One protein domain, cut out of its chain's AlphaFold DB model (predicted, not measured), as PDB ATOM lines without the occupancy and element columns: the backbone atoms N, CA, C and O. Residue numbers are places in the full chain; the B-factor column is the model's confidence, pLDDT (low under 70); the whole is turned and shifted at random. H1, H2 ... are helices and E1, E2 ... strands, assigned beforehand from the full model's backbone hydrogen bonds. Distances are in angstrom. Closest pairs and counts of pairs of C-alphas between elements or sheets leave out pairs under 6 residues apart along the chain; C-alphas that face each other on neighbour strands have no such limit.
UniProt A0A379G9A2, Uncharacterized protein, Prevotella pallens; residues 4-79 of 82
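AT A GLANCE: This is residues 4 to 79 of the 82 residues of an uncharacterized protein of Prevotella pallens (UniProt A0A379G9A2). A strongly twisted sheet of four strands is folded back on itself like an open trough: its long hairpin E1 and E2 bends sharply in both strands, and the short strands E3 and E4 continue the sheet from one end of E2. H2 packs over E2, and the small helix H1 sits by the end of E2 near Val 36. The 76 printed residues hold two named helices and four named strands, along the chain H1 E1 E2 E3 H2 E4; the sheet's order is E1, E2, E3, E4, all antiparallel. The class is mixed, helices and strands. The whole is compact, with a radius of gyration of the C-alphas of 11.9 A and spans of 35 by 24 by 21 A.

HOW THE PARTS SIT: Begin with E1, residues 11 to 22, and E2, residues 25 to 36, a hairpin; look for N 15 and O 31 at 2.8 A and N 27 and O 20 at 2.9 A. E1 bends by 93 degrees at residue 16, and E2 by 101 degrees at residue 31. E3, residues 40 to 44, forms a hairpin with E2, with N 42 and O 34 at 2.9 A; E1, E2 and E3 are a meander, each strand the antiparallel neighbour of the one before. The pairing is staggered: E2 pairs with E1 over residues 25 to 35 and with E3 over 35 to 36. E4, residues 75 to 78, is antiparallel to E3, with N 76 and O 43 at 2.8 A. The edge strands E1 and E4 have their closest C-alphas at Phe 20 and Val 78, 7.8 A apart. H2, residues 56 to 65, is on the sheet, over E2, at a height over the sheet of 8.7 A; on the local plane it runs slantwise to the strands at 32 degrees from E2, only just so. Its closest C-alphas with E2 are those of Gly 56 and Tyr 32, 5.3 A. H1, residues 4 to 9, is also on the sheet, its Ala 9 and Val 36 of E2 having the closest C-alphas, 5.7 A. With H2 it makes two layers, helices on one face of a sheet. H1 and H2 are close but not clearly touching, the closest C-alphas being Asn 7 and Val 64, 7.3 A. In both helices every O i to N i+4 pair is within hydrogen-bond range.

IN THESE COORDINATES: Find C-alpha 11 at (268.429, 162.113, 288.314); from there E1 runs 23.0 A to Thr 22. E2 covers 24.2 A, E3 12.5 A and H2 14.7 A; H1 covers 8.8 A from C-alpha 4 at (275.667, 173.217, 283.564). E4 covers 10.1 A and ends at C-alpha 78, (280.755, 155.044, 290.098).

THE WHOLE: The C-alphas farthest apart are those of Asn 24 and Gln 65, 35.4 A. The printed part has no cut; the link from E3 to H2, 11 residues, is long. Mean pLDDT of the printed part is 96.6, and no printed residue is under 70.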
ATOM      1  N   LYS A   4     277.035 173.012 284.067       96.81
ATOM      2  CA  LYS A   4     275.667 173.217 283.564       96.81
ATOM      3  C   LYS A   4     275.095 171.956 282.906       96.81
ATOM      4  O   LYS A   4     273.900 171.703 283.018       96.81
ATOM      5  N   GLN A   5     275.930 171.182 282.208       96.69
ATOM      6  CA  GLN A   5     275.527 169.886 281.652       96.69
ATOM      7  C   GLN A   5     275.276 168.860 282.761       96.69
ATOM      8  O   GLN A   5     274.320 168.102 282.647       96.69
ATOM      9  N   LEU A   6     276.079 168.875 283.833       97.25
ATOM     10  CA  LEU A   6     275.834 168.068 285.030       97.25
ATOM     11  C   LEU A   6     274.469 168.339 285.622       97.25
ATOM     12  O   LEU A   6     273.659 167.425 285.668       97.25
ATOM     13  N   ASN A   7     274.201 169.581 286.018       97.56
ATOM     14  CA  ASN A   7     272.989 169.900 286.765       97.56
ATOM     15  C   ASN A   7     271.713 169.583 285.969       97.56
ATOM     16  O   ASN A   7     270.703 169.227 286.559       97.56
ATOM     17  N   LYS A   8     271.768 169.650 284.631       97.38
ATOM     18  CA  LYS A   8     270.660 169.243 283.750       97.38
ATOM     19  C   LYS A   8     270.444 167.732 283.652       97.38
ATOM     20  O   LYS A   8     269.363 167.322 283.252       97.38
ATOM     21  N   ALA A   9     271.468 166.932 283.929       97.25
ATOM     22  CA  ALA A   9     271.453 165.483 283.758       97.25
ATOM     23  C   ALA A   9     271.298 164.714 285.082       97.25
ATOM     24  O   ALA A   9     271.339 163.488 285.064       97.25
ATOM     25  N   LEU A  10     271.179 165.415 286.218       97.75
ATOM     26  CA  LEU A  10     271.010 164.793 287.529       97.75
ATOM     27  C   LEU A  10     269.628 164.152 287.648       97.75
ATOM     28  O   LEU A  10     268.608 164.837 287.597       97.75
ATOM     29  N   GLU A  11     269.615 162.855 287.909       98.25
ATOM     30  CA  GLU A  11     268.429 162.113 288.314       98.25
ATOM     31  C   GLU A  11     268.553 161.731 289.787       98.25
ATOM     32  O   GLU A  11     269.588 161.230 290.225       98.25
ATOM     33  N   ILE A  12     267.500 161.971 290.567       98.56
ATOM     34  CA  ILE A  12     267.428 161.499 291.951       98.56
ATOM     35  C   ILE A  12     266.883 160.078 291.924       98.56
ATOM     36  O   ILE A  12     265.740 159.853 291.525       98.56
ATOM     37  N   VAL A  13     267.691 159.126 292.375       98.06
ATOM     38  CA  VAL A  13     267.349 157.701 292.353       98.06
ATOM     39  C   VAL A  13     267.400 157.108 293.754       98.06
ATOM     40  O   VAL A  13     268.190 157.530 294.602       98.06
ATOM     41  N   ARG A  14     266.546 156.113 294.002       97.75
ATOM     42  CA  ARG A  14     266.575 155.333 295.240       97.75
ATOM     43  C   ARG A  14     267.703 154.308 295.159       97.75
ATOM     44  O   ARG A  14     267.807 153.588 294.170       97.75
ATOM     45  N   LEU A  15     268.508 154.215 296.210       97.00
ATOM     46  CA  LEU A  15     269.407 153.089 296.432       97.00
ATOM     47  C   LEU A  15     268.750 152.174 297.459       97.00
ATOM     48  O   LEU A  15     268.509 152.578 298.596       97.00
ATOM     49  N   ASP A  16     268.426 150.953 297.050       95.69
ATOM     50  CA  ASP A  16     267.823 149.948 297.923       95.69
ATOM     51  C   ASP A  16     268.733 148.729 298.026       95.69
ATOM     52  O   ASP A  16     268.525 147.689 297.404       95.69
ATOM     53  N   GLY A  17     269.824 148.900 298.771       96.56
ATOM     54  CA  GLY A  17     270.817 147.854 298.936       96.56
ATOM     55  C   GLY A  17     271.724 147.656 297.723       96.56
ATOM     56  O   GLY A  17     272.237 146.551 297.542       96.56
ATOM     57  N   VAL A  18     271.919 148.713 296.931       97.06
ATOM     58  CA  VAL A  18     272.810 148.731 295.763       97.06
ATOM     59  C   VAL A  18     274.256 148.582 296.229       97.06
ATOM     60  O   VAL A  18     274.653 149.181 297.234       97.06
ATOM     61  N   GLN A  19     275.038 147.771 295.523       97.62
ATOM     62  CA  GLN A  19     276.394 147.425 295.936       97.62
ATOM     63  C   GLN A  19     277.458 148.164 295.127       97.62
ATOM     64  O   GLN A  19     277.355 148.272 293.907       97.62
ATOM     65  N   PHE A  20     278.518 148.606 295.805       96.88
ATOM     66  CA  PHE A  20     279.664 149.284 295.201       96.88
ATOM     67  C   PHE A  20     280.977 148.682 295.698       96.88
ATOM     68  O   PHE A  20     281.113 148.352 296.880       96.88
ATOM     69  N   ASN A  21     281.956 148.569 294.799       95.50
ATOM     70  CA  ASN A  21     283.318 148.216 295.184       95.50
ATOM     71  C   ASN A  21     283.969 149.373 295.941       95.50
ATOM     72  O   ASN A  21     283.908 150.524 295.516       95.50
ATOM     73  N   THR A  22     284.650 149.037 297.027       94.25
ATOM     74  CA  THR A  22     285.480 149.942 297.824       94.25
ATOM     75  C   THR A  22     286.872 149.329 297.982       94.25
ATOM     76  O   THR A  22     287.021 148.118 297.795       94.25
ATOM     77  N   PRO A  23     287.897 150.104 298.379       93.31
ATOM     78  CA  PRO A  23     289.239 149.557 298.583       93.31
ATOM     79  C   PRO A  23     289.306 148.370 299.562       93.31
ATOM     80  O   PRO A  23     290.176 147.518 299.421       93.31
ATOM     81  N   ASN A  24     288.374 148.289 300.521       93.06
ATOM     82  CA  ASN A  24     288.375 147.287 301.594       93.06
ATOM     83  C   ASN A  24     287.260 146.229 301.461       93.06
ATOM     84  O   ASN A  24     287.012 145.484 302.407       93.06
ATOM     85  N   GLY A  25     286.558 146.164 300.324       94.62
ATOM     86  CA  GLY A  25     285.464 145.212 300.101       94.62
ATOM     87  C   GLY A  25     284.253 145.832 299.412       94.62
ATOM     88  O   GLY A  25     284.385 146.761 298.618       94.62
ATOM     89  N   VAL A  26     283.056 145.327 299.714       96.69
ATOM     90  CA  VAL A  26     281.802 145.779 299.094       96.69
ATOM     91  C   VAL A  26     280.977 146.590 300.086       96.69
ATOM     92  O   VAL A  26     280.633 146.099 301.162       96.69
ATOM     93  N   ALA A  27     280.609 147.810 299.700       95.69
ATOM     94  CA  ALA A  27     279.653 148.623 300.436       95.69
ATOM     95  C   ALA A  27     278.245 148.414 299.878       95.69
ATOM     96  O   ALA A  27     278.034 148.458 298.665       95.69
ATOM     97  N   LYS A  28     277.274 148.211 300.770       97.06
ATOM     98  CA  LYS A  28     275.853 148.116 300.433       97.06
ATOM     99  C   LYS A  28     275.153 149.396 300.875       97.06
ATOM    100  O   LYS A  28     275.114 149.688 302.067       97.06
ATOM    101  N   ILE A  29     274.623 150.149 299.919       96.88
ATOM    102  CA  ILE A  29     274.122 151.505 300.139       96.88
ATOM    103  C   ILE A  29     272.594 151.538 300.091       96.88
ATOM    104  O   ILE A  29     271.960 150.912 299.239       96.88
ATOM    105  N   TYR A  30     272.015 152.296 301.019       97.19
ATOM    106  CA  TYR A  30     270.583 152.534 301.152       97.19
ATOM    107  C   TYR A  30     270.304 154.037 301.163       97.19
ATOM    108  O   TYR A  30     271.132 154.819 301.623       97.19
ATOM    109  N   GLY A  31     269.124 154.438 300.690       97.38
ATOM    110  CA  GLY A  31     268.676 155.828 300.707       97.38
ATOM    111  C   GLY A  31     268.475 156.376 299.302       97.38
ATOM    112  O   GLY A  31     267.819 155.744 298.475       97.38
ATOM    113  N   TYR A  32     269.007 157.569 299.044       98.50
ATOM    114  CA  TYR A  32     268.901 158.244 297.752       98.50
ATOM    115  C   TYR A  32     270.239 158.865 297.365       98.50
ATOM    116  O   TYR A  32     271.033 159.230 298.231       98.50
ATOM    117  N   GLY A  33     270.464 159.006 296.063       98.19
ATOM    118  CA  GLY A  33     271.647 159.647 295.506       98.19
ATOM    119  C   GLY A  33     271.366 160.200 294.116       98.19
ATOM    120  O   GLY A  33     270.268 160.036 293.577       98.19
ATOM    121  N   PHE A  34     272.369 160.853 293.537       98.50
ATOM    122  CA  PHE A  34     272.297 161.318 292.156       98.50
ATOM    123  C   PHE A  34     272.825 160.267 291.184       98.50
ATOM    124  O   PHE A  34     273.836 159.613 291.444       98.50
ATOM    125  N   TYR A  35     272.178 160.166 290.030       98.19
ATOM    126  CA  TYR A  35     272.574 159.331 288.908       98.19
ATOM    127  C   TYR A  35     272.619 160.168 287.633       98.19
ATOM    128  O   TYR A  35     271.839 161.103 287.464       98.19
ATOM    129  N   VAL A  36     273.549 159.844 286.739       97.94
ATOM    130  CA  VAL A  36     273.611 160.421 285.397       97.94
ATOM    131  C   VAL A  36     273.612 159.283 284.388       97.94
ATOM    132  O   VAL A  36     274.512 158.435 284.387       97.94
ATOM    133  N   VAL A  37     272.610 159.281 283.507       96.31
ATOM    134  CA  VAL A  37     272.437 158.263 282.464       96.31
ATOM    135  C   VAL A  37     273.706 158.133 281.620       96.31
ATOM    136  O   VAL A  37     274.275 159.118 281.150       96.31
ATOM    137  N   GLY A  38     274.176 156.894 281.460       95.19
ATOM    138  CA  GLY A  38     275.404 156.575 280.728       95.19
ATOM    139  C   GLY A  38     276.709 156.888 281.474       95.19
ATOM    140  O   GLY A  38     277.779 156.655 280.917       95.19
ATOM    141  N   LYS A  39     276.653 157.400 282.713       95.94
ATOM    142  CA  LYS A  39     277.839 157.713 283.533       95.94
ATOM    143  C   LYS A  39     277.887 156.981 284.864       95.94
ATOM    144  O   LYS A  39     278.964 156.510 285.218       95.94
ATOM    145  N   GLY A  40     276.765 156.861 285.571       97.12
ATOM    146  CA  GLY A  40     276.689 156.174 286.865       97.12
ATOM    147  C   GLY A  40     276.215 157.068 288.005       97.12
ATOM    148  O   GLY A  40     275.681 158.157 287.785       97.12
ATOM    149  N   TYR A  41     276.425 156.597 289.233       98.06
ATOM    150  CA  TYR A  41     276.088 157.329 290.448       98.06
ATOM    151  C   TYR A  41     277.137 158.394 290.740       98.06
ATOM    152  O   TYR A  41     278.334 158.139 290.620       98.06
ATOM    153  N   LEU A  42     276.689 159.579 291.136       97.88
ATOM    154  CA  LEU A  42     277.563 160.689 291.486       97.88
ATOM    155  C   LEU A  42     278.345 160.375 292.763       97.88
ATOM    156  O   LEU A  42     277.765 159.985 293.776       97.88
ATOM    157  N   GLN A  43     279.649 160.616 292.725       97.31
ATOM    158  CA  GLN A  43     280.575 160.469 293.843       97.31
ATOM    159  C   GLN A  43     281.534 161.665 293.849       97.31
ATOM    160  O   GLN A  43     281.896 162.174 292.787       97.31
ATOM    161  N   PHE A  44     281.970 162.119 295.023       96.19
ATOM    162  CA  PHE A  44     283.059 163.093 295.104       96.19
ATOM    163  C   PHE A  44     284.417 162.396 295.126       96.19
ATOM    164  O   PHE A  44     284.551 161.300 295.657       96.19
ATOM    165  N   ASN A  45     285.449 163.050 294.593       93.19
ATOM    166  CA  ASN A  45     286.799 162.474 294.500       93.19
ATOM    167  C   ASN A  45     287.413 162.080 295.859       93.19
ATOM    168  O   ASN A  45     288.376 161.320 295.894       93.19
ATOM    169  N   THR A  46     286.896 162.621 296.961       92.81
ATOM    170  CA  THR A  46     287.322 162.308 298.333       92.81
ATOM    171  C   THR A  46     286.613 161.098 298.932       92.81
ATOM    172  O   THR A  46     287.050 160.589 299.961       92.81
ATOM    173  N   ASP A  47     285.525 160.650 298.312       94.00
ATOM    174  CA  ASP A  47     284.658 159.611 298.850       94.00
ATOM    175  C   ASP A  47     284.970 158.263 298.203       94.00
ATOM    176  O   ASP A  47     285.541 158.181 297.117       94.00
ATOM    177  N   VAL A  48     284.545 157.179 298.851       92.69
ATOM    178  CA  VAL A  48     284.701 155.797 298.352       92.69
ATOM    179  C   VAL A  48     283.380 155.157 297.914       92.69
ATOM    180  O   VAL A  48     283.370 154.025 297.439       92.69
ATOM    181  N   ILE A  49     282.270 155.876 298.076       94.94
ATOM    182  CA  ILE A  49     280.902 155.460 297.752       94.94
ATOM    183  C   ILE A  49     280.146 156.645 297.127       94.94
ATOM    184  O   ILE A  49     280.613 157.780 297.244       94.94
ATOM    185  N   PRO A  50     278.991 156.420 296.471       97.38
ATOM    186  CA  PRO A  50     278.167 157.513 295.970       97.38
ATOM    187  C   PRO A  50     277.794 158.530 297.046       97.38
ATOM    188  O   PRO A  50     277.635 158.189 298.219       97.38
ATOM    189  N   TYR A  51     277.556 159.767 296.619       97.38
ATOM    190  CA  TYR A  51     277.019 160.798 297.492       97.38
ATOM    191  C   TYR A  51     275.573 160.463 297.887       97.38
ATOM    192  O   TYR A  51     274.646 160.577 297.080       97.38
ATOM    193  N   THR A  52     275.393 160.064 299.147       97.38
ATOM    194  CA  THR A  52     274.098 159.723 299.749       97.38
ATOM    195  C   THR A  52     273.902 160.505 301.049       97.38
ATOM    196  O   THR A  52     274.309 160.036 302.116       97.38
ATOM    197  N   PRO A  53     273.344 161.728 300.994       96.62
ATOM    198  CA  PRO A  53     273.214 162.571 302.175       96.62
ATOM    199  C   PRO A  53     272.222 161.981 303.184       96.62
ATOM    200  O   PRO A  53     271.202 161.408 302.803       96.62
ATOM    201  N   CYS A  54     272.474 162.192 304.481       94.44
ATOM    202  CA  CYS A  54     271.611 161.694 305.560       94.44
ATOM    203  C   CYS A  54     270.164 162.208 305.477       94.44
ATOM    204  O   CYS A  54     269.245 161.484 305.843       94.44
ATOM    205  N   GLY A  55     269.945 163.427 304.967       94.88
ATOM    206  CA  GLY A  55     268.598 163.967 304.730       94.88
ATOM    207  C   GLY A  55     267.893 163.379 303.496       94.88
ATOM    208  O   GLY A  55     266.796 163.803 303.145       94.88
ATOM    209  N   GLY A  56     268.511 162.400 302.827       97.50
ATOM    210  CA  GLY A  56     267.892 161.583 301.794       97.50
ATOM    211  C   GLY A  56     267.388 162.384 300.596       97.50
ATOM    212  O   GLY A  56     268.049 163.302 300.108       97.50
ATOM    213  N   LYS A  57     266.203 162.003 300.107       98.25
ATOM    214  CA  LYS A  57     265.598 162.570 298.895       98.25
ATOM    215  C   LYS A  57     265.387 164.084 298.999       98.25
ATOM    216  O   LYS A  57     265.725 164.789 298.056       98.25
ATOM    217  N   GLU A  58     264.914 164.578 300.141       98.31
ATOM    218  CA  GLU A  58     264.614 166.003 300.345       98.31
ATOM    219  C   GLU A  58     265.867 166.878 300.212       98.31
ATOM    220  O   GLU A  58     265.835 167.939 299.588       98.31
ATOM    221  N   THR A  59     267.010 166.410 300.728       98.31
ATOM    222  CA  THR A  59     268.288 167.124 300.566       98.31
ATOM    223  C   THR A  59     268.706 167.197 299.099       98.31
ATOM    224  O   THR A  59     269.152 168.244 298.632       98.31
ATOM    225  N   LEU A  60     268.541 166.106 298.352       98.44
ATOM    226  CA  LEU A  60     268.886 166.069 296.931       98.44
ATOM    227  C   LEU A  60     267.973 166.983 296.104       98.44
ATOM    228  O   LEU A  60     268.456 167.705 295.234       98.44
ATOM    229  N   GLU A  61     266.673 167.001 296.400       98.44
ATOM    230  CA  GLU A  61     265.716 167.910 295.762       98.44
ATOM    231  C   GLU A  61     266.051 169.371 296.063       98.44
ATOM    232  O   GLU A  61     266.071 170.187 295.143       98.44
ATOM    233  N   SER A  62     266.401 169.694 297.312       98.31
ATOM    234  CA  SER A  62     266.840 171.037 297.702       98.31
ATOM    235  C   SER A  62     268.087 171.486 296.930       98.31
ATOM    236  O   SER A  62     268.128 172.611 296.431       98.31
ATOM    237  N   ILE A  63     269.070 170.596 296.736       97.75
ATOM    238  CA  ILE A  63     270.264 170.881 295.921       97.75
ATOM    239  C   ILE A  63     269.874 171.205 294.473       97.75
ATOM    240  O   ILE A  63     270.363 172.183 293.908       97.75
ATOM    241  N   VAL A  64     268.986 170.414 293.863       97.75
ATOM    242  CA  VAL A  64     268.525 170.655 292.484       97.75
ATOM    243  C   VAL A  64     267.755 171.974 292.388       97.75
ATOM    244  O   VAL A  64     268.011 172.762 291.477       97.75
ATOM    245  N   GLN A  65     266.867 172.255 293.345       97.81
ATOM    246  CA  GLN A  65     266.100 173.504 293.416       97.81
ATOM    247  C   GLN A  65     267.000 174.735 293.586       97.81
ATOM    248  O   GLN A  65     266.722 175.780 293.002       97.81
ATOM    249  N   ALA A  66     268.112 174.604 294.312       97.81
ATOM    250  CA  ALA A  66     269.125 175.650 294.457       97.81
ATOM    251  C   ALA A  66     269.994 175.859 293.195       97.81
ATOM    252  O   ALA A  66     270.881 176.713 293.192       97.81
ATOM    253  N   GLY A  67     269.756 175.104 292.115       96.19
ATOM    254  CA  GLY A  67     270.484 175.208 290.846       96.19
ATOM    255  C   GLY A  67     271.554 174.133 290.627       96.19
ATOM    256  O   GLY A  67     272.246 174.165 289.603       96.19
ATOM    257  N   GLY A  68     271.673 173.162 291.537       96.12
ATOM    258  CA  GLY A  68     272.599 172.035 291.461       96.12
ATOM    259  C   GLY A  68     274.005 172.353 291.979       96.12
ATOM    260  O   GLY A  68     274.197 173.170 292.876       96.12
ATOM    261  N   PHE A  69     275.013 171.680 291.427       96.44
ATOM    262  CA  PHE A  69     276.404 171.840 291.850       96.44
ATOM    263  C   PHE A  69     277.042 173.113 291.292       96.44
ATOM    264  O   PHE A  69     276.728 173.549 290.184       96.44
ATOM    265  N   LEU A  70     278.002 173.664 292.040       95.06
ATOM    266  CA  LEU A  70     278.793 174.832 291.633       95.06
ATOM    267  C   LEU A  70     279.944 174.466 290.684       95.06
ATOM    268  O   LEU A  70     280.328 175.264 289.831       95.06
ATOM    269  N   ASN A  71     280.502 173.256 290.813       93.88
ATOM    270  CA  ASN A  71     281.634 172.804 290.010       93.88
ATOM    271  C   ASN A  71     281.586 171.290 289.748       93.88
ATOM    272  O   ASN A  71     281.267 170.511 290.641       93.88
ATOM    273  N   TYR A  72     281.958 170.891 288.532       94.25
ATOM    274  CA  TYR A  72     282.115 169.502 288.109       94.25
ATOM    275  C   TYR A  72     283.482 168.892 288.478       94.25
ATOM    276  O   TYR A  72     283.593 167.676 288.561       94.25
ATOM    277  N   ASN A  73     284.529 169.691 288.713       93.38
ATOM    278  CA  ASN A  73     285.914 169.185 288.780       93.38
ATOM    279  C   ASN A  73     286.168 168.121 289.863       93.38
ATOM    280  O   ASN A  73     287.040 167.272 289.688       93.38
ATOM    281  N   ASN A  74     285.416 168.159 290.964       94.19
ATOM    282  CA  ASN A  74     285.579 167.229 292.084       94.19
ATOM    283  C   ASN A  74     284.565 166.077 292.061       94.19
ATOM    284  O   ASN A  74     284.406 165.389 293.067       94.19
ATOM    285  N   ILE A  75     283.857 165.909 290.943       96.62
ATOM    286  CA  ILE A  75     282.809 164.912 290.770       96.62
ATOM    287  C   ILE A  75     283.302 163.821 289.826       96.62
ATOM    288  O   ILE A  75     283.723 164.076 288.696       96.62
ATOM    289  N   THR A  76     283.175 162.589 290.296       96.44
ATOM    290  CA  THR A  76     283.357 161.365 289.528       96.44
ATOM    291  C   THR A  76     282.052 160.566 289.507       96.44
ATOM    292  O   THR A  76     281.051 160.951 290.122       96.44
ATOM    293  N   PHE A  77     282.041 159.468 288.756       96.94
ATOM    294  CA  PHE A  77     280.900 158.565 288.680       96.94
ATOM    295  C   PHE A  77     281.331 157.138 288.954       96.94
ATOM    296  O   PHE A  77     282.343 156.677 288.426       96.94
ATOM    297  N   VAL A  78     280.522 156.438 289.741       96.69
ATOM    298  CA  VAL A  78     280.755 155.044 290.098       96.69
ATOM    299  C   VAL A  78     279.605 154.170 289.624       96.69
ATOM    300  O   VAL A  78     278.430 154.546 289.673       96.69
ATOM    301  N   GLN A  79     279.970 152.998 289.123       96.50
ATOM    302  CA  GLN A  79     279.029 151.983 288.680       96.50
ATOM    303  C   GLN A  79     278.726 151.023 289.832       96.50
ATOM    304  O   GLN A  79     279.645 150.660 290.575       96.50
TER     305      GLN A  79